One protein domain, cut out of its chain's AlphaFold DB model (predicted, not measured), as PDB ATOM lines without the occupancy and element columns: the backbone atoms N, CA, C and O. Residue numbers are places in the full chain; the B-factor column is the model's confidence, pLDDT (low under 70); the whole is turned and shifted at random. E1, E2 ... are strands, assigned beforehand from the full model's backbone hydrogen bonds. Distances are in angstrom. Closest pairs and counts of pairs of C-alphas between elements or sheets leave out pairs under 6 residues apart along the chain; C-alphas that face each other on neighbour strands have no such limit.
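This is residues 358 to 495 of the 644 residues of an uncharacterized protein of Paramuricea clavata (UniProt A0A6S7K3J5). With little regular structure, the printed part is a rod: a row of four small hairpins, E1-E2, E3-E4, E5-E6 and E7-E8, with loop stretches between them and E9 near one end. Its 138 residues have no named helix and nine strands, E1 to E9, holding 33 residues: all strand, each two-stranded sheet antiparallel. The whole is loose, radius of gyration of the C-alphas 19.7 A, spans 67 by 26 by 17 A.

Start at the hairpin of E5, residues 429 to 433, and E6, 436 to 440: N 431 and O 438 are 2.9 A apart. In the hairpin of E3, 401 to 403, and E4, 408 to 410, find N 401 and O 410 at 2.8 A. In that of E1, 369 to 371, and E2, 379 to 382, N 369 and O 382 are 2.8 A apart. In that of E7, 459 to 461, and E8, 468 to 471, N 461 and O 469 are 2.9 A apart. Strands of different hairpins are apart. E9, 490 to 492, pairs with no named strand.

Find C-alpha 369 at (-24.850, 8.713, -47.295), where E1 begins, and C-alpha 492 at (-76.018, 25.623, -57.056), where E9 ends. E6 runs 13.1 A and E5 12.3 A.

The printed part has no cut. Links E2 to E3, E4 to E5, E6 to E7 and E8 to E9 are long. No printed residue is under 70 in pLDDT.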
ATOM      1  N   CYS A 358     -19.100   6.852 -40.011       86.31
ATOM      2  CA  CYS A 358     -19.333   8.263 -40.310       86.31
ATOM      3  C   CYS A 358     -20.182   8.918 -39.207       86.31
ATOM      4  O   CYS A 358     -20.804   8.236 -38.397       86.31
ATOM      5  N   SER A 359     -20.235  10.247 -39.183       85.25
ATOM      6  CA  SER A 359     -21.125  11.022 -38.292       85.25
ATOM      7  C   SER A 359     -21.921  12.106 -39.028       85.25
ATOM      8  O   SER A 359     -22.909  12.618 -38.509       85.25
ATOM      9  N   ALA A 360     -21.527  12.416 -40.263       82.75
ATOM     10  CA  ALA A 360     -22.226  13.278 -41.199       82.75
ATOM     11  C   ALA A 360     -22.000  12.748 -42.620       82.75
ATOM     12  O   ALA A 360     -21.021  12.051 -42.883       82.75
ATOM     13  N   ASP A 361     -22.881  13.117 -43.545       83.62
ATOM     14  CA  ASP A 361     -22.810  12.731 -44.959       83.62
ATOM     15  C   ASP A 361     -21.570  13.298 -45.660       83.62
ATOM     16  O   ASP A 361     -21.068  12.703 -46.600       83.62
ATOM     17  N   SER A 362     -20.993  14.382 -45.130       81.19
ATOM     18  CA  SER A 362     -19.690  14.921 -45.541       81.19
ATOM     19  C   SER A 362     -18.487  14.042 -45.166       81.19
ATOM     20  O   SER A 362     -17.362  14.394 -45.503       81.19
ATOM     21  N   HIS A 363     -18.692  12.941 -44.432       81.69
ATOM     22  CA  HIS A 363     -17.690  11.885 -44.211       81.69
ATOM     23  C   HIS A 363     -17.942  10.663 -45.116       81.69
ATOM     24  O   HIS A 363     -17.270   9.641 -44.974       81.69
ATOM     25  N   CYS A 364     -18.924  10.761 -46.017       84.19
ATOM     26  CA  CYS A 364     -19.231   9.781 -47.044       84.19
ATOM     27  C   CYS A 364     -18.963  10.376 -48.437       84.19
ATOM     28  O   CYS A 364     -19.023  11.593 -48.623       84.19
ATOM     29  N   PRO A 365     -18.631   9.533 -49.424       80.31
ATOM     30  CA  PRO A 365     -18.257   9.983 -50.754       80.31
ATOM     31  C   PRO A 365     -19.472  10.448 -51.555       80.31
ATOM     32  O   PRO A 365     -20.599  10.038 -51.291       80.31
ATOM     33  N   SER A 366     -19.245  11.244 -52.600       78.94
ATOM     34  CA  SER A 366     -20.310  11.708 -53.502       78.94
ATOM     35  C   SER A 366     -21.125  10.540 -54.092       78.94
ATOM     36  O   SER A 366     -20.678   9.873 -55.027       78.94
ATOM     37  N   GLY A 367     -22.347  10.337 -53.587       81.94
ATOM     38  CA  GLY A 367     -23.241   9.228 -53.958       81.94
ATOM     39  C   GLY A 367     -23.392   8.128 -52.895       81.94
ATOM     40  O   GLY A 367     -24.037   7.116 -53.162       81.94
ATOM     41  N   GLU A 368     -22.819   8.313 -51.706       89.31
ATOM     42  CA  GLU A 368     -23.061   7.522 -50.495       89.31
ATOM     43  C   GLU A 368     -23.455   8.465 -49.341       89.31
ATOM     44  O   GLU A 368     -23.083   9.637 -49.323       89.31
ATOM     45  N   TYR A 369     -24.220   7.953 -48.379       89.06
ATOM     46  CA  TYR A 369     -24.850   8.713 -47.295       89.06
ATOM     47  C   TYR A 369     -24.584   8.041 -45.950       89.06
ATOM     48  O   TYR A 369     -24.340   6.833 -45.897       89.06
ATOM     49  N   CYS A 370     -24.633   8.803 -44.860       90.69
ATOM     50  CA  CYS A 370     -24.315   8.302 -43.528       90.69
ATOM     51  C   CYS A 370     -25.558   7.689 -42.852       90.69
ATOM     52  O   CYS A 370     -26.293   8.350 -42.118       90.69
ATOM     53  N   CYS A 371     -25.805   6.410 -43.117       91.75
ATOM     54  CA  CYS A 371     -26.990   5.672 -42.680       91.75
ATOM     55  C   CYS A 371     -26.907   5.189 -41.216       91.75
ATOM     56  O   CYS A 371     -25.837   5.203 -40.609       91.75
ATOM     57  N   ASP A 372     -28.024   4.698 -40.661       84.50
ATOM     58  CA  ASP A 372     -28.152   4.147 -39.290       84.50
ATOM     59  C   ASP A 372     -27.876   5.139 -38.135       84.50
ATOM     60  O   ASP A 372     -27.680   4.736 -36.985       84.50
ATOM     61  N   ARG A 373     -27.936   6.453 -38.395       80.88
ATOM     62  CA  ARG A 373     -27.845   7.489 -37.344       80.88
ATOM     63  C   ARG A 373     -29.040   7.507 -36.375       80.88
ATOM     64  O   ARG A 373     -28.925   8.062 -35.285       80.88
ATOM     65  N   GLY A 374     -30.162   6.856 -36.705       74.06
ATOM     66  CA  GLY A 374     -31.401   6.911 -35.913       74.06
ATOM     67  C   GLY A 374     -31.311   6.406 -34.462       74.06
ATOM     68  O   GLY A 374     -32.177   6.742 -33.656       74.06
ATOM     69  N   GLN A 375     -30.283   5.623 -34.110       75.12
ATOM     70  CA  GLN A 375     -30.031   5.151 -32.734       75.12
ATOM     71  C   GLN A 375     -28.599   5.427 -32.234       75.12
ATOM     72  O   GLN A 375     -28.251   5.036 -31.120       75.12
ATOM     73  N   SER A 376     -27.749   6.075 -33.037       78.06
ATOM     74  CA  SER A 376     -26.311   6.205 -32.776       78.06
ATOM     75  C   SER A 376     -25.753   7.511 -33.356       78.06
ATOM     76  O   SER A 376     -26.021   7.813 -34.516       78.06
ATOM     77  N   PRO A 377     -24.896   8.260 -32.630       80.06
ATOM     78  CA  PRO A 377     -24.196   9.421 -33.190       80.06
ATOM     79  C   PRO A 377     -23.148   9.042 -34.255       80.06
ATOM     80  O   PRO A 377     -22.565   9.922 -34.889       80.06
ATOM     81  N   ILE A 378     -22.884   7.742 -34.434       84.00
ATOM     82  CA  ILE A 378     -22.002   7.185 -35.459       84.00
ATOM     83  C   ILE A 378     -22.836   6.257 -36.348       84.00
ATOM     84  O   ILE A 378     -23.309   5.215 -35.887       84.00
ATOM     85  N   GLY A 379     -22.999   6.646 -37.608       87.06
ATOM     86  CA  GLY A 379     -23.615   5.845 -38.659       87.06
ATOM     87  C   GLY A 379     -22.584   5.076 -39.489       87.06
ATOM     88  O   GLY A 379     -21.404   4.983 -39.130       87.06
ATOM     89  N   LYS A 380     -23.023   4.556 -40.639       89.88
ATOM     90  CA  LYS A 380     -22.147   3.964 -41.660       89.88
ATOM     91  C   LYS A 380     -22.462   4.477 -43.057       89.88
ATOM     92  O   LYS A 380     -23.632   4.580 -43.417       89.88
ATOM     93  N   CYS A 381     -21.430   4.735 -43.855       90.12
ATOM     94  CA  CYS A 381     -21.617   5.130 -45.248       90.12
ATOM     95  C   CYS A 381     -22.227   3.981 -46.060       90.12
ATOM     96  O   CYS A 381     -21.755   2.847 -45.966       90.12
ATOM     97  N   ALA A 382     -23.242   4.266 -46.874       90.06
ATOM     98  CA  ALA A 382     -23.770   3.347 -47.882       90.06
ATOM     99  C   ALA A 382     -24.409   4.113 -49.052       90.06
ATOM    100  O   ALA A 382     -24.822   5.259 -48.907       90.06
ATOM    101  N   ARG A 383     -24.534   3.476 -50.224       89.06
ATOM    102  CA  ARG A 383     -25.162   4.086 -51.425       89.06
ATOM    103  C   ARG A 383     -26.667   4.321 -51.293       89.06
ATOM    104  O   ARG A 383     -27.251   5.036 -52.099       89.06
ATOM    105  N   SER A 384     -27.278   3.673 -50.312       91.56
ATOM    106  CA  SER A 384     -28.690   3.758 -49.975       91.56
ATOM    107  C   SER A 384     -28.845   3.413 -48.498       91.56
ATOM    108  O   SER A 384     -28.162   2.506 -48.009       91.56
ATOM    109  N   CYS A 385     -29.734   4.114 -47.800       93.69
ATOM    110  CA  CYS A 385     -30.089   3.833 -46.416       93.69
ATOM    111  C   CYS A 385     -31.393   3.030 -46.302       93.69
ATOM    112  O   CYS A 385     -31.905   2.875 -45.199       93.69
ATOM    113  N   ILE A 386     -31.952   2.497 -47.395       93.31
ATOM    114  CA  ILE A 386     -33.243   1.794 -47.364       93.31
ATOM    115  C   ILE A 386     -33.231   0.629 -46.362       93.31
ATOM    116  O   ILE A 386     -32.304  -0.182 -46.314       93.31
ATOM    117  N   GLY A 387     -34.269   0.574 -45.524       91.31
ATOM    118  CA  GLY A 387     -34.393  -0.371 -44.413       91.31
ATOM    119  C   GLY A 387     -33.505  -0.069 -43.196       91.31
ATOM    120  O   GLY A 387     -33.578  -0.800 -42.210       91.31
ATOM    121  N   LYS A 388     -32.675   0.985 -43.228       92.44
ATOM    122  CA  LYS A 388     -31.857   1.430 -42.086       92.44
ATOM    123  C   LYS A 388     -32.636   2.327 -41.142       92.44
ATOM    124  O   LYS A 388     -33.610   2.960 -41.541       92.44
ATOM    125  N   SER A 389     -32.196   2.361 -39.885       90.62
ATOM    126  CA  SER A 389     -32.911   3.063 -38.815       90.62
ATOM    127  C   SER A 389     -32.704   4.581 -38.860       90.62
ATOM    128  O   SER A 389     -31.581   5.066 -39.027       90.62
ATOM    129  N   CYS A 390     -33.791   5.333 -38.678       90.81
ATOM    130  CA  CYS A 390     -33.814   6.791 -38.777       90.81
ATOM    131  C   CYS A 390     -34.691   7.433 -37.687       90.81
ATOM    132  O   CYS A 390     -35.733   6.902 -37.296       90.81
ATOM    133  N   GLY A 391     -34.267   8.600 -37.203       87.19
ATOM    134  CA  GLY A 391     -35.091   9.524 -36.422       87.19
ATOM    135  C   GLY A 391     -35.609  10.694 -37.266       87.19
ATOM    136  O   GLY A 391     -36.696  11.208 -36.998       87.19
ATOM    137  N   TRP A 392     -34.852  11.084 -38.297       86.12
ATOM    138  CA  TRP A 392     -35.102  12.242 -39.156       86.12
ATOM    139  C   TRP A 392     -34.800  11.930 -40.628       86.12
ATOM    140  O   TRP A 392     -34.040  11.017 -40.943       86.12
ATOM    141  N   TYR A 393     -35.329  12.744 -41.549       86.62
ATOM    142  CA  TYR A 393     -35.010  12.655 -42.984       86.62
ATOM    143  C   TYR A 393     -33.505  12.792 -43.288       86.62
ATOM    144  O   TYR A 393     -33.036  12.258 -44.283       86.62
ATOM    145  N   SER A 394     -32.743  13.473 -42.422       85.19
ATOM    146  CA  SER A 394     -31.284  13.613 -42.528       85.19
ATOM    147  C   SER A 394     -30.499  12.326 -42.273       85.19
ATOM    148  O   SER A 394     -29.293  12.323 -42.487       85.19
ATOM    149  N   ASP A 395     -31.146  11.264 -41.787       87.25
ATOM    150  CA  ASP A 395     -30.501   9.976 -41.499       87.25
ATOM    151  C   ASP A 395     -30.607   9.003 -42.695       87.25
ATOM    152  O   ASP A 395     -30.104   7.877 -42.630       87.25
ATOM    153  N   CYS A 396     -31.269   9.445 -43.772       91.19
ATOM    154  CA  CYS A 396     -31.528   8.724 -45.016       91.19
ATOM    155  C   CYS A 396     -30.766   9.355 -46.196       91.19
ATOM    156  O   CYS A 396     -30.266  10.477 -46.097       91.19
ATOM    157  N   GLY A 397     -30.679   8.655 -47.332       89.69
ATOM    158  CA  GLY A 397     -30.079   9.211 -48.544       89.69
ATOM    159  C   GLY A 397     -30.888  10.364 -49.150       89.69
ATOM    160  O   GLY A 397     -32.078  10.508 -48.895       89.69
ATOM    161  N   SER A 398     -30.274  11.184 -50.012       85.75
ATOM    162  CA  SER A 398     -30.905  12.423 -50.522       85.75
ATOM    163  C   SER A 398     -32.117  12.227 -51.453       85.75
ATOM    164  O   SER A 398     -32.665  13.209 -51.952       85.75
ATOM    165  N   VAL A 399     -32.498  10.979 -51.732       88.62
ATOM    166  CA  VAL A 399     -33.685  10.564 -52.505       88.62
ATOM    167  C   VAL A 399     -34.555   9.574 -51.713       88.62
ATOM    168  O   VAL A 399     -35.345   8.835 -52.288       88.62
ATOM    169  N   GLU A 400     -34.365   9.526 -50.395       93.25
ATOM    170  CA  GLU A 400     -34.995   8.593 -49.464       93.25
ATOM    171  C   GLU A 400     -35.617   9.364 -48.292       93.25
ATOM    172  O   GLU A 400     -35.194  10.470 -47.948       93.25
ATOM    173  N   TYR A 401     -36.616   8.769 -47.649       92.06
ATOM    174  CA  TYR A 401     -37.418   9.410 -46.614       92.06
ATOM    175  C   TYR A 401     -37.527   8.523 -45.380       92.06
ATOM    176  O   TYR A 401     -37.667   7.308 -45.490       92.06
ATOM    177  N   CYS A 402     -37.476   9.139 -44.198       93.25
ATOM    178  CA  CYS A 402     -37.649   8.437 -42.932       93.25
ATOM    179  C   CYS A 402     -39.142   8.245 -42.643       93.25
ATOM    180  O   CYS A 402     -39.800   9.173 -42.166       93.25
ATOM    181  N   CYS A 403     -39.678   7.055 -42.915       93.38
ATOM    182  CA  CYS A 403     -41.090   6.767 -42.682       93.38
ATOM    183  C   CYS A 403     -41.360   6.693 -41.171       93.38
ATOM    184  O   CYS A 403     -40.781   5.883 -40.437       93.38
ATOM    185  N   HIS A 404     -42.209   7.593 -40.669       87.50
ATOM    186  CA  HIS A 404     -42.267   7.856 -39.227       87.50
ATOM    187  C   HIS A 404     -42.963   6.741 -38.426       87.50
ATOM    188  O   HIS A 404     -42.787   6.678 -37.206       87.50
ATOM    189  N   SER A 405     -43.704   5.851 -39.086       86.94
ATOM    190  CA  SER A 405     -44.278   4.622 -38.525       86.94
ATOM    191  C   SER A 405     -43.218   3.564 -38.215       86.94
ATOM    192  O   SER A 405     -43.108   3.119 -37.074       86.94
ATOM    193  N   THR A 406     -42.428   3.178 -39.219       90.12
ATOM    194  CA  THR A 406     -41.448   2.084 -39.152       90.12
ATOM    195  C   THR A 406     -40.140   2.489 -38.484       90.12
ATOM    196  O   THR A 406     -39.420   1.626 -37.985       90.12
ATOM    197  N   LYS A 407     -39.818   3.793 -38.484       92.00
ATOM    198  CA  LYS A 407     -38.482   4.334 -38.165       92.00
ATOM    199  C   LYS A 407     -37.389   3.823 -39.106       92.00
ATOM    200  O   LYS A 407     -36.233   3.698 -38.700       92.00
ATOM    201  N   THR A 408     -37.750   3.548 -40.360       93.00
ATOM    202  CA  THR A 408     -36.808   3.144 -41.411       93.00
ATOM    203  C   THR A 408     -36.853   4.064 -42.622       93.00
ATOM    204  O   THR A 408     -37.906   4.599 -42.968       93.00
ATOM    205  N   CYS A 409     -35.720   4.195 -43.309       94.12
ATOM    206  CA  CYS A 409     -35.664   4.877 -44.599       94.12
ATOM    207  C   CYS A 409     -36.284   4.025 -45.722       94.12
ATOM    208  O   CYS A 409     -36.084   2.806 -45.759       94.12
ATOM    209  N   ALA A 410     -36.969   4.669 -46.666       93.81
ATOM    210  CA  ALA A 410     -37.495   4.079 -47.901       93.81
ATOM    211  C   ALA A 410     -37.483   5.110 -49.055       93.81
ATOM    212  O   ALA A 410     -37.234   6.290 -48.815       93.81
ATOM    213  N   PHE A 411     -37.733   4.692 -50.303       92.31
ATOM    214  CA  PHE A 411     -37.908   5.630 -51.434       92.31
ATOM    215  C   PHE A 411     -39.233   6.402 -51.364       92.31
ATOM    216  O   PHE A 411     -39.317   7.541 -51.815       92.31
ATOM    217  N   ASP A 412     -40.250   5.762 -50.800       92.81
ATOM    218  CA  ASP A 412     -41.606   6.250 -50.600       92.81
ATOM    219  C   ASP A 412     -42.135   5.632 -49.292       92.81
ATOM    220  O   ASP A 412     -41.578   4.644 -48.805       92.81
ATOM    221  N   CYS A 413     -43.172   6.216 -48.701       94.56
ATOM    222  CA  CYS A 413     -43.846   5.687 -47.516       94.56
ATOM    223  C   CYS A 413     -45.285   5.253 -47.852       94.56
ATOM    224  O   CYS A 413     -46.162   5.282 -46.988       94.56
ATOM    225  N   ILE A 414     -45.586   4.876 -49.100       93.94
ATOM    226  CA  ILE A 414     -46.969   4.660 -49.540       93.94
ATOM    227  C   ILE A 414     -47.600   3.470 -48.802       93.94
ATOM    228  O   ILE A 414     -47.097   2.350 -48.798       93.94
ATOM    229  N   GLY A 415     -48.763   3.716 -48.197       91.56
ATOM    230  CA  GLY A 415     -49.490   2.752 -47.372       91.56
ATOM    231  C   GLY A 415     -49.097   2.761 -45.893       91.56
ATOM    232  O   GLY A 415     -49.862   2.229 -45.086       91.56
ATOM    233  N   GLU A 416     -47.987   3.402 -45.514       92.81
ATOM    234  CA  GLU A 416     -47.564   3.487 -44.115       92.81
ATOM    235  C   GLU A 416     -48.510   4.321 -43.253       92.81
ATOM    236  O   GLU A 416     -49.152   5.267 -43.715       92.81
ATOM    237  N   SER A 417     -48.597   3.959 -41.972       91.62
ATOM    238  CA  SER A 417     -49.482   4.641 -41.020       91.62
ATOM    239  C   SER A 417     -48.953   6.023 -40.623       91.62
ATOM    240  O   SER A 417     -47.768   6.202 -40.351       91.62
ATOM    241  N   CYS A 418     -49.839   7.015 -40.550       91.38
ATOM    242  CA  CYS A 418     -49.455   8.408 -40.328       91.38
ATOM    243  C   CYS A 418     -50.468   9.173 -39.469       91.38
ATOM    244  O   CYS A 418     -51.628   8.777 -39.319       91.38
ATOM    245  N   LYS A 419     -50.019  10.300 -38.905       89.25
ATOM    246  CA  LYS A 419     -50.839  11.255 -38.138       89.25
ATOM    247  C   LYS A 419     -50.856  12.645 -38.783       89.25
ATOM    248  O   LYS A 419     -51.730  13.454 -38.485       89.25
ATOM    249  N   SER A 420     -49.881  12.932 -39.640       87.88
ATOM    250  CA  SER A 420     -49.658  14.203 -40.317       87.88
ATOM    251  C   SER A 420     -48.840  14.006 -41.598       87.88
ATOM    252  O   SER A 420     -48.130  13.015 -41.749       87.88
ATOM    253  N   ASN A 421     -48.828  15.001 -42.488       87.12
ATOM    254  CA  ASN A 421     -47.982  14.977 -43.692       87.12
ATOM    255  C   ASN A 421     -46.465  14.996 -43.390       87.12
ATOM    256  O   ASN A 421     -45.670  14.918 -44.315       87.12
ATOM    257  N   ARG A 422     -46.044  15.124 -42.119       87.50
ATOM    258  CA  ARG A 422     -44.633  15.009 -41.704       87.50
ATOM    259  C   ARG A 422     -44.188  13.566 -41.451       87.50
ATOM    260  O   ARG A 422     -43.009  13.362 -41.172       87.50
ATOM    261  N   ASP A 423     -45.114  12.612 -41.516       88.88
ATOM    262  CA  ASP A 423     -44.849  11.188 -41.305       88.88
ATOM    263  C   ASP A 423     -44.582  10.423 -42.622       88.88
ATOM    264  O   ASP A 423     -44.149   9.271 -42.574       88.88
ATOM    265  N   CYS A 424     -44.846  11.073 -43.766       91.88
ATOM    266  CA  CYS A 424     -44.812  10.542 -45.135       91.88
ATOM    267  C   CYS A 424     -43.607  11.070 -45.941       91.88
ATOM    268  O   CYS A 424     -42.894  11.962 -45.483       91.88
ATOM    269  N   ALA A 425     -43.398  10.579 -47.166       91.31
ATOM    270  CA  ALA A 425     -42.370  11.116 -48.061       91.31
ATOM    271  C   ALA A 425     -42.715  12.510 -48.632       91.31
ATOM    272  O   ALA A 425     -43.856  12.979 -48.591       91.31
ATOM    273  N   SER A 426     -41.729  13.180 -49.237       88.69
ATOM    274  CA  SER A 426     -41.983  14.427 -49.973       88.69
ATOM    275  C   SER A 426     -42.775  14.147 -51.254       88.69
ATOM    276  O   SER A 426     -42.322  13.396 -52.113       88.69
ATOM    277  N   GLY A 427     -43.942  14.778 -51.400       88.44
ATOM    278  CA  GLY A 427     -44.895  14.497 -52.485       88.44
ATOM    279  C   GLY A 427     -46.011  13.518 -52.099       88.44
ATOM    280  O   GLY A 427     -46.933  13.313 -52.887       88.44
ATOM    281  N   GLU A 428     -45.969  12.967 -50.885       93.62
ATOM    282  CA  GLU A 428     -47.068  12.220 -50.279       93.62
ATOM    283  C   GLU A 428     -47.861  13.068 -49.281       93.62
ATOM    284  O   GLU A 428     -47.428  14.117 -48.796       93.62
ATOM    285  N   PHE A 429     -49.045  12.567 -48.945       91.56
ATOM    286  CA  PHE A 429     -49.987  13.178 -48.025       91.56
ATOM    287  C   PHE A 429     -50.549  12.118 -47.086       91.56
ATOM    288  O   PHE A 429     -50.790  10.977 -47.480       91.56
ATOM    289  N   CYS A 430     -50.779  12.507 -45.836       92.50
ATOM    290  CA  CYS A 430     -51.376  11.639 -44.842       92.50
ATOM    291  C   CYS A 430     -52.902  11.696 -44.956       92.50
ATOM    292  O   CYS A 430     -53.539  12.652 -44.511       92.50
ATOM    293  N   CYS A 431     -53.501  10.662 -45.542       91.62
ATOM    294  CA  CYS A 431     -54.941  10.579 -45.759       91.62
ATOM    295  C   CYS A 431     -55.657  10.164 -44.462       91.62
ATOM    296  O   CYS A 431     -56.025   9.001 -44.287       91.62
ATOM    297  N   VAL A 432     -55.793  11.101 -43.515       85.81
ATOM    298  CA  VAL A 432     -56.320  10.850 -42.161       85.81
ATOM    299  C   VAL A 432     -57.816  10.534 -42.174       85.81
ATOM    300  O   VAL A 432     -58.656  11.428 -42.299       85.81
ATOM    301  N   ILE A 433     -58.160   9.271 -41.908       78.00
ATOM    302  CA  ILE A 433     -59.537   8.833 -41.667       78.00
ATOM    303  C   ILE A 433     -59.722   8.617 -40.160       78.00
ATOM    304  O   ILE A 433     -59.178   7.693 -39.565       78.00
ATOM    305  N   GLN A 434     -60.507   9.491 -39.524       72.81
ATOM    306  CA  GLN A 434     -60.912   9.374 -38.110       72.81
ATOM    307  C   GLN A 434     -59.754   9.278 -37.084       72.81
ATOM    308  O   GLN A 434     -59.956   8.808 -35.968       72.81
ATOM    309  N   GLY A 435     -58.560   9.776 -37.426       76.88
ATOM    310  CA  GLY A 435     -57.391   9.841 -36.536       76.88
ATOM    311  C   GLY A 435     -56.261   8.867 -36.885       76.88
ATOM    312  O   GLY A 435     -55.130   9.102 -36.469       76.88
ATOM    313  N   ASN A 436     -56.537   7.854 -37.711       83.56
ATOM    314  CA  ASN A 436     -55.515   7.023 -38.347       83.56
ATOM    315  C   ASN A 436     -55.435   7.405 -39.829       83.56
ATOM    316  O   ASN A 436     -56.413   7.263 -40.562       83.56
ATOM    317  N   GLY A 437     -54.291   7.909 -40.280       88.56
ATOM    318  CA  GLY A 437     -54.030   8.094 -41.704       88.56
ATOM    319  C   GLY A 437     -53.184   6.977 -42.288       88.56
ATOM    320  O   GLY A 437     -52.482   6.270 -41.560       88.56
ATOM    321  N   THR A 438     -53.214   6.871 -43.613       92.81
ATOM    322  CA  THR A 438     -52.137   6.237 -44.377       92.81
ATOM    323  C   THR A 438     -51.549   7.218 -45.383       92.81
ATOM    324  O   THR A 438     -52.265   8.065 -45.926       92.81
ATOM    325  N   CYS A 439     -50.241   7.129 -45.607       94.00
ATOM    326  CA  CYS A 439     -49.535   7.941 -46.589       94.00
ATOM    327  C   CYS A 439     -49.892   7.498 -48.015       94.00
ATOM    328  O   CYS A 439     -49.935   6.303 -48.317       94.00
ATOM    329  N   ALA A 440     -50.160   8.456 -48.901       93.56
ATOM    330  CA  ALA A 440     -50.379   8.214 -50.324       93.56
ATOM    331  C   ALA A 440     -50.049   9.460 -51.159       93.56
ATOM    332  O   ALA A 440     -50.084  10.586 -50.666       93.56
ATOM    333  N   THR A 441     -49.802   9.276 -52.455       93.31
ATOM    334  CA  THR A 441     -49.604  10.374 -53.424       93.31
ATOM    335  C   THR A 441     -50.889  11.153 -53.740       93.31
ATOM    336  O   THR A 441     -50.838  12.236 -54.316       93.31
ATOM    337  N   SER A 442     -52.053  10.614 -53.365       93.38
ATOM    338  CA  SER A 442     -53.382  11.207 -53.533       93.38
ATOM    339  C   SER A 442     -54.334  10.600 -52.500       93.38
ATOM    340  O   SER A 442     -54.281   9.395 -52.242       93.38
ATOM    341  N   CYS A 443     -55.226  11.414 -51.930       94.12
ATOM    342  CA  CYS A 443     -56.298  10.948 -51.051       94.12
ATOM    343  C   CYS A 443     -57.648  10.853 -51.782       94.12
ATOM    344  O   CYS A 443     -58.651  10.518 -51.154       94.12
ATOM    345  N   THR A 444     -57.705  11.109 -53.093       94.06
ATOM    346  CA  THR A 444     -58.943  11.079 -53.885       94.06
ATOM    347  C   THR A 444     -59.706   9.762 -53.693       94.06
ATOM    348  O   THR A 444     -59.158   8.665 -53.793       94.06
ATOM    349  N   GLY A 445     -61.000   9.873 -53.387       90.56
ATOM    350  CA  GLY A 445     -61.881   8.748 -53.067       90.56
ATOM    351  C   GLY A 445     -61.823   8.256 -51.613       90.56
ATOM    352  O   GLY A 445     -62.672   7.453 -51.230       90.56
ATOM    353  N   LYS A 446     -60.889   8.734 -50.778       90.88
ATOM    354  CA  LYS A 446     -60.900   8.484 -49.325       90.88
ATOM    355  C   LYS A 446     -61.951   9.358 -48.632       90.88
ATOM    356  O   LYS A 446     -62.225  10.480 -49.063       90.88
ATOM    357  N   SER A 447     -62.523   8.845 -47.544       89.19
ATOM    358  CA  SER A 447     -63.467   9.586 -46.699       89.19
ATOM    359  C   SER A 447     -62.754  10.663 -45.882       89.19
ATOM    360  O   SER A 447     -61.665  10.427 -45.366       89.19
ATOM    361  N   CYS A 448     -63.383  11.820 -45.704       89.38
ATOM    362  CA  CYS A 448     -62.800  12.970 -45.013       89.38
ATOM    363  C   CYS A 448     -63.863  13.751 -44.224       89.38
ATOM    364  O   CYS A 448     -65.058  13.648 -44.497       89.38
ATOM    365  N   LYS A 449     -63.424  14.548 -43.240       87.12
ATOM    366  CA  LYS A 449     -64.296  15.458 -42.465       87.12
ATOM    367  C   LYS A 449     -64.087  16.941 -42.788       87.12
ATOM    368  O   LYS A 449     -64.899  17.776 -42.413       87.12
ATOM    369  N   SER A 450     -62.971  17.263 -43.434       86.94
ATOM    370  CA  SER A 450     -62.497  18.613 -43.730       86.94
ATOM    371  C   SER A 450     -61.392  18.534 -44.788       86.94
ATOM    372  O   SER A 450     -60.790  17.474 -44.983       86.94
ATOM    373  N   ASN A 451     -61.066  19.659 -45.433       86.19
ATOM    374  CA  ASN A 451     -59.985  19.729 -46.431       86.19
ATOM    375  C   ASN A 451     -58.606  19.314 -45.870       86.19
ATOM    376  O   ASN A 451     -57.749  18.871 -46.621       86.19
ATOM    377  N   SER A 452     -58.403  19.385 -44.549       84.44
ATOM    378  CA  SER A 452     -57.175  18.923 -43.882       84.44
ATOM    379  C   SER A 452     -57.019  17.395 -43.812       84.44
ATOM    380  O   SER A 452     -56.005  16.929 -43.305       84.44
ATOM    381  N   GLY A 453     -58.014  16.621 -44.260       84.56
ATOM    382  CA  GLY A 453     -57.924  15.163 -44.430       84.56
ATOM    383  C   GLY A 453     -57.601  14.713 -45.861       84.56
ATOM    384  O   GLY A 453     -57.608  13.513 -46.121       84.56
ATOM    385  N   CYS A 454     -57.362  15.655 -46.783       90.62
ATOM    386  CA  CYS A 454     -57.089  15.397 -48.198       90.62
ATOM    387  C   CYS A 454     -55.662  15.819 -48.595       90.62
ATOM    388  O   CYS A 454     -54.972  16.510 -47.839       90.62
ATOM    389  N   ALA A 455     -55.214  15.412 -49.787       91.12
ATOM    390  CA  ALA A 455     -53.922  15.829 -50.323       91.12
ATOM    391  C   ALA A 455     -53.883  17.329 -50.670       91.12
ATOM    392  O   ALA A 455     -54.914  17.984 -50.825       91.12
ATOM    393  N   SER A 456     -52.683  17.887 -50.854       87.75
ATOM    394  CA  SER A 456     -52.558  19.259 -51.363       87.75
ATOM    395  C   SER A 456     -53.080  19.338 -52.801       87.75
ATOM    396  O   SER A 456     -52.612  18.610 -53.673       87.75
ATOM    397  N   GLY A 457     -54.054  20.218 -53.046       87.88
ATOM    398  CA  GLY A 457     -54.781  20.292 -54.320       87.88
ATOM    399  C   GLY A 457     -56.036  19.413 -54.392       87.88
ATOM    400  O   GLY A 457     -56.728  19.441 -55.409       87.88
ATOM    401  N   GLU A 458     -56.366  18.682 -53.326       93.38
ATOM    402  CA  GLU A 458     -57.644  17.990 -53.156       93.38
ATOM    403  C   GLU A 458     -58.520  18.680 -52.102       93.38
ATOM    404  O   GLU A 458     -58.043  19.352 -51.187       93.38
ATOM    405  N   PHE A 459     -59.829  18.484 -52.229       91.31
ATOM    406  CA  PHE A 459     -60.859  19.104 -51.407       91.31
ATOM    407  C   PHE A 459     -61.808  18.031 -50.884       91.31
ATOM    408  O   PHE A 459     -62.077  17.035 -51.557       91.31
ATOM    409  N   CYS A 460     -62.313  18.226 -49.669       91.81
ATOM    410  CA  CYS A 460     -63.239  17.307 -49.034       91.81
ATOM    411  C   CYS A 460     -64.659  17.595 -49.527       91.81
ATOM    412  O   CYS A 460     -65.365  18.448 -48.994       91.81
ATOM    413  N   CYS A 461     -65.055  16.910 -50.593       92.44
ATOM    414  CA  CYS A 461     -66.270  17.207 -51.334       92.44
ATOM    415  C   CYS A 461     -67.478  16.428 -50.807       92.44
ATOM    416  O   CYS A 461     -67.396  15.218 -50.561       92.44
ATOM    417  N   GLY A 462     -68.625  17.104 -50.716       84.75
ATOM    418  CA  GLY A 462     -69.886  16.486 -50.299       84.75
ATOM    419  C   GLY A 462     -69.951  16.151 -48.811       84.75
ATOM    420  O   GLY A 462     -70.492  15.110 -48.451       84.75
ATOM    421  N   VAL A 463     -69.396  17.012 -47.950       79.81
ATOM    422  CA  VAL A 463     -69.512  16.915 -46.483       79.81
ATOM    423  C   VAL A 463     -70.949  17.232 -46.057       79.81
ATOM    424  O   VAL A 463     -71.256  18.314 -45.573       79.81
ATOM    425  N   ILE A 464     -71.847  16.274 -46.253       77.50
ATOM    426  CA  ILE A 464     -73.176  16.250 -45.638       77.50
ATOM    427  C   ILE A 464     -73.072  15.289 -44.446       77.50
ATOM    428  O   ILE A 464     -72.388  14.265 -44.531       77.50
ATOM    429  N   GLU A 465     -73.628  15.672 -43.294       80.12
ATOM    430  CA  GLU A 465     -73.513  14.929 -42.019       80.12
ATOM    431  C   GLU A 465     -72.060  14.592 -41.589       80.12
ATOM    432  O   GLU A 465     -71.806  13.673 -40.809       80.12
ATOM    433  N   GLY A 466     -71.070  15.356 -42.070       77.81
ATOM    434  CA  GLY A 466     -69.664  15.222 -41.672       77.81
ATOM    435  C   GLY A 466     -68.870  14.098 -42.354       77.81
ATOM    436  O   GLY A 466     -67.753  13.823 -41.915       77.81
ATOM    437  N   ASN A 467     -69.403  13.465 -43.408       83.44
ATOM    438  CA  ASN A 467     -68.730  12.407 -44.176       83.44
ATOM    439  C   ASN A 467     -68.561  12.803 -45.656       83.44
ATOM    440  O   ASN A 467     -69.334  12.383 -46.513       83.44
ATOM    441  N   GLY A 468     -67.536  13.600 -45.964       88.88
ATOM    442  CA  GLY A 468     -67.163  13.918 -47.345       88.88
ATOM    443  C   GLY A 468     -66.255  12.864 -47.987       88.88
ATOM    444  O   GLY A 468     -65.802  11.917 -47.340       88.88
ATOM    445  N   THR A 469     -65.937  13.071 -49.265       91.88
ATOM    446  CA  THR A 469     -64.913  12.308 -50.006       91.88
ATOM    447  C   THR A 469     -63.910  13.254 -50.653       91.88
ATOM    448  O   THR A 469     -64.316  14.221 -51.296       91.88
ATOM    449  N   CYS A 470     -62.612  12.980 -50.516       93.44
ATOM    450  CA  CYS A 470     -61.579  13.790 -51.159       93.44
ATOM    451  C   CYS A 470     -61.670  13.680 -52.690       93.44
ATOM    452  O   CYS A 470     -61.868  12.585 -53.225       93.44
ATOM    453  N   ALA A 471     -61.509  14.800 -53.395       93.12
ATOM    454  CA  ALA A 471     -61.389  14.851 -54.851       93.12
ATOM    455  C   ALA A 471     -60.640  16.117 -55.306       93.12
ATOM    456  O   ALA A 471     -60.574  17.106 -54.582       93.12
ATOM    457  N   THR A 472     -60.122  16.112 -56.533       92.88
ATOM    458  CA  THR A 472     -59.461  17.268 -57.179       92.88
ATOM    459  C   THR A 472     -60.432  18.335 -57.717       92.88
ATOM    460  O   THR A 472     -59.997  19.358 -58.241       92.88
ATOM    461  N   SER A 473     -61.741  18.080 -57.626       92.50
ATOM    462  CA  SER A 473     -62.849  19.005 -57.891       92.50
ATOM    463  C   SER A 473     -64.112  18.464 -57.225       92.50
ATOM    464  O   SER A 473     -64.307  17.244 -57.176       92.50
ATOM    465  N   CYS A 474     -64.984  19.349 -56.736       94.81
ATOM    466  CA  CYS A 474     -66.265  18.947 -56.156       94.81
ATOM    467  C   CYS A 474     -67.417  18.968 -57.174       94.81
ATOM    468  O   CYS A 474     -68.534  18.597 -56.814       94.81
ATOM    469  N   ILE A 475     -67.179  19.338 -58.441       94.38
ATOM    470  CA  ILE A 475     -68.229  19.486 -59.461       94.38
ATOM    471  C   ILE A 475     -69.128  18.240 -59.548       94.38
ATOM    472  O   ILE A 475     -68.669  17.112 -59.720       94.38
ATOM    473  N   GLY A 476     -70.440  18.459 -59.446       92.44
ATOM    474  CA  GLY A 476     -71.471  17.419 -59.492       92.44
ATOM    475  C   GLY A 476     -71.722  16.684 -58.169       92.44
ATOM    476  O   GLY A 476     -72.732  15.983 -58.070       92.44
ATOM    477  N   LYS A 477     -70.874  16.857 -57.146       92.88
ATOM    478  CA  LYS A 477     -71.137  16.373 -55.778       92.88
ATOM    479  C   LYS A 477     -72.255  17.198 -55.140       92.88
ATOM    480  O   LYS A 477     -72.408  18.381 -55.445       92.88
ATOM    481  N   SER A 478     -73.026  16.568 -54.257       91.12
ATOM    482  CA  SER A 478     -74.066  17.228 -53.466       91.12
ATOM    483  C   SER A 478     -73.473  18.208 -52.449       91.12
ATOM    484  O   SER A 478     -72.343  18.043 -51.994       91.12
ATOM    485  N   CYS A 479     -74.240  19.234 -52.096       91.44
ATOM    486  CA  CYS A 479     -73.840  20.289 -51.167       91.44
ATOM    487  C   CYS A 479     -75.070  20.893 -50.474       91.44
ATOM    488  O   CYS A 479     -76.202  20.640 -50.876       91.44
ATOM    489  N   GLU A 480     -74.850  21.721 -49.457       89.69
ATOM    490  CA  GLU A 480     -75.908  22.524 -48.816       89.69
ATOM    491  C   GLU A 480     -75.576  24.016 -48.926       89.69
ATOM    492  O   GLU A 480     -76.409  24.828 -49.347       89.69
ATOM    493  N   TRP A 481     -74.313  24.328 -48.629       88.19
ATOM    494  CA  TRP A 481     -73.692  25.649 -48.612       88.19
ATOM    495  C   TRP A 481     -72.522  25.690 -49.601       88.19
ATOM    496  O   TRP A 481     -71.952  24.647 -49.935       88.19
ATOM    497  N   HIS A 482     -72.116  26.876 -50.069       87.44
ATOM    498  CA  HIS A 482     -70.986  26.978 -51.006       87.44
ATOM    499  C   HIS A 482     -69.650  26.497 -50.398       87.44
ATOM    500  O   HIS A 482     -68.775  26.068 -51.141       87.44
ATOM    501  N   GLU A 483     -69.504  26.496 -49.067       86.00
ATOM    502  CA  GLU A 483     -68.325  25.962 -48.362       86.00
ATOM    503  C   GLU A 483     -68.187  24.426 -48.416       86.00
ATOM    504  O   GLU A 483     -67.118  23.900 -48.119       86.00
ATOM    505  N   HIS A 484     -69.218  23.696 -48.869       87.75
ATOM    506  CA  HIS A 484     -69.117  22.258 -49.181       87.75
ATOM    507  C   HIS A 484     -68.489  21.997 -50.571       87.75
ATOM    508  O   HIS A 484     -68.392  20.842 -51.000       87.75
ATOM    509  N   CYS A 485     -68.090  23.059 -51.283       91.00
ATOM    510  CA  CYS A 485     -67.468  23.033 -52.605       91.00
ATOM    511  C   CYS A 485     -66.036  23.595 -52.564       91.00
ATOM    512  O   CYS A 485     -65.636  24.291 -51.630       91.00
ATOM    513  N   GLN A 486     -65.247  23.309 -53.601       91.50
ATOM    514  CA  GLN A 486     -63.898  23.858 -53.754       91.50
ATOM    515  C   GLN A 486     -63.922  25.383 -53.989       91.50
ATOM    516  O   GLN A 486     -64.853  25.922 -54.581       91.50
ATOM    517  N   SER A 487     -62.854  26.089 -53.599       87.81
ATOM    518  CA  SER A 487     -62.674  27.511 -53.930       87.81
ATOM    519  C   SER A 487     -62.710  27.749 -55.451       87.81
ATOM    520  O   SER A 487     -61.888  27.208 -56.192       87.81
ATOM    521  N   GLY A 488     -63.670  28.556 -55.916       89.56
ATOM    522  CA  GLY A 488     -63.965  28.768 -57.343       89.56
ATOM    523  C   GLY A 488     -65.084  27.878 -57.908       89.56
ATOM    524  O   GLY A 488     -65.434  28.009 -59.082       89.56
ATOM    525  N   GLU A 489     -65.665  27.010 -57.081       94.25
ATOM    526  CA  GLU A 489     -66.935  26.323 -57.304       94.25
ATOM    527  C   GLU A 489     -67.999  26.868 -56.336       94.25
ATOM    528  O   GLU A 489     -67.688  27.481 -55.316       94.25
ATOM    529  N   TYR A 490     -69.270  26.645 -56.658       93.06
ATOM    530  CA  TYR A 490     -70.410  27.138 -55.892       93.06
ATOM    531  C   TYR A 490     -71.450  26.040 -55.754       93.06
ATOM    532  O   TYR A 490     -71.744  25.341 -56.725       93.06
ATOM    533  N   CYS A 491     -72.047  25.916 -54.571       94.25
ATOM    534  CA  CYS A 491     -73.257  25.120 -54.420       94.25
ATOM    535  C   CYS A 491     -74.401  25.798 -55.188       94.25
ATOM    536  O   CYS A 491     -74.691  26.961 -54.916       94.25
ATOM    537  N   CYS A 492     -74.999  25.097 -56.150       95.12
ATOM    538  CA  CYS A 492     -76.018  25.623 -57.056       95.12
ATOM    539  C   CYS A 492     -77.268  24.739 -57.058       95.12
ATOM    540  O   CYS A 492     -77.160  23.512 -57.015       95.12
ATOM    541  N   GLY A 493     -78.439  25.353 -57.239       91.44
ATOM    542  CA  GLY A 493     -79.717  24.642 -57.352       91.44
ATOM    543  C   GLY A 493     -80.569  24.735 -56.084       91.44
ATOM    544  O   GLY A 493     -80.032  24.833 -54.991       91.44
ATOM    545  N   SER A 494     -81.897  24.663 -56.212       88.25
ATOM    546  CA  SER A 494     -82.827  24.755 -55.068       88.25
ATOM    547  C   SER A 494     -83.453  23.429 -54.605       88.25
ATOM    548  O   SER A 494     -84.251  23.427 -53.668       88.25
ATOM    549  N   VAL A 495     -83.119  22.309 -55.257       85.81
ATOM    550  CA  VAL A 495     -83.571  20.948 -54.893       85.81
ATOM    551  C   VAL A 495     -82.384  19.986 -54.971       85.81
ATOM    552  O   VAL A 495     -81.858  19.561 -53.950       85.81
TER     553      VAL A 495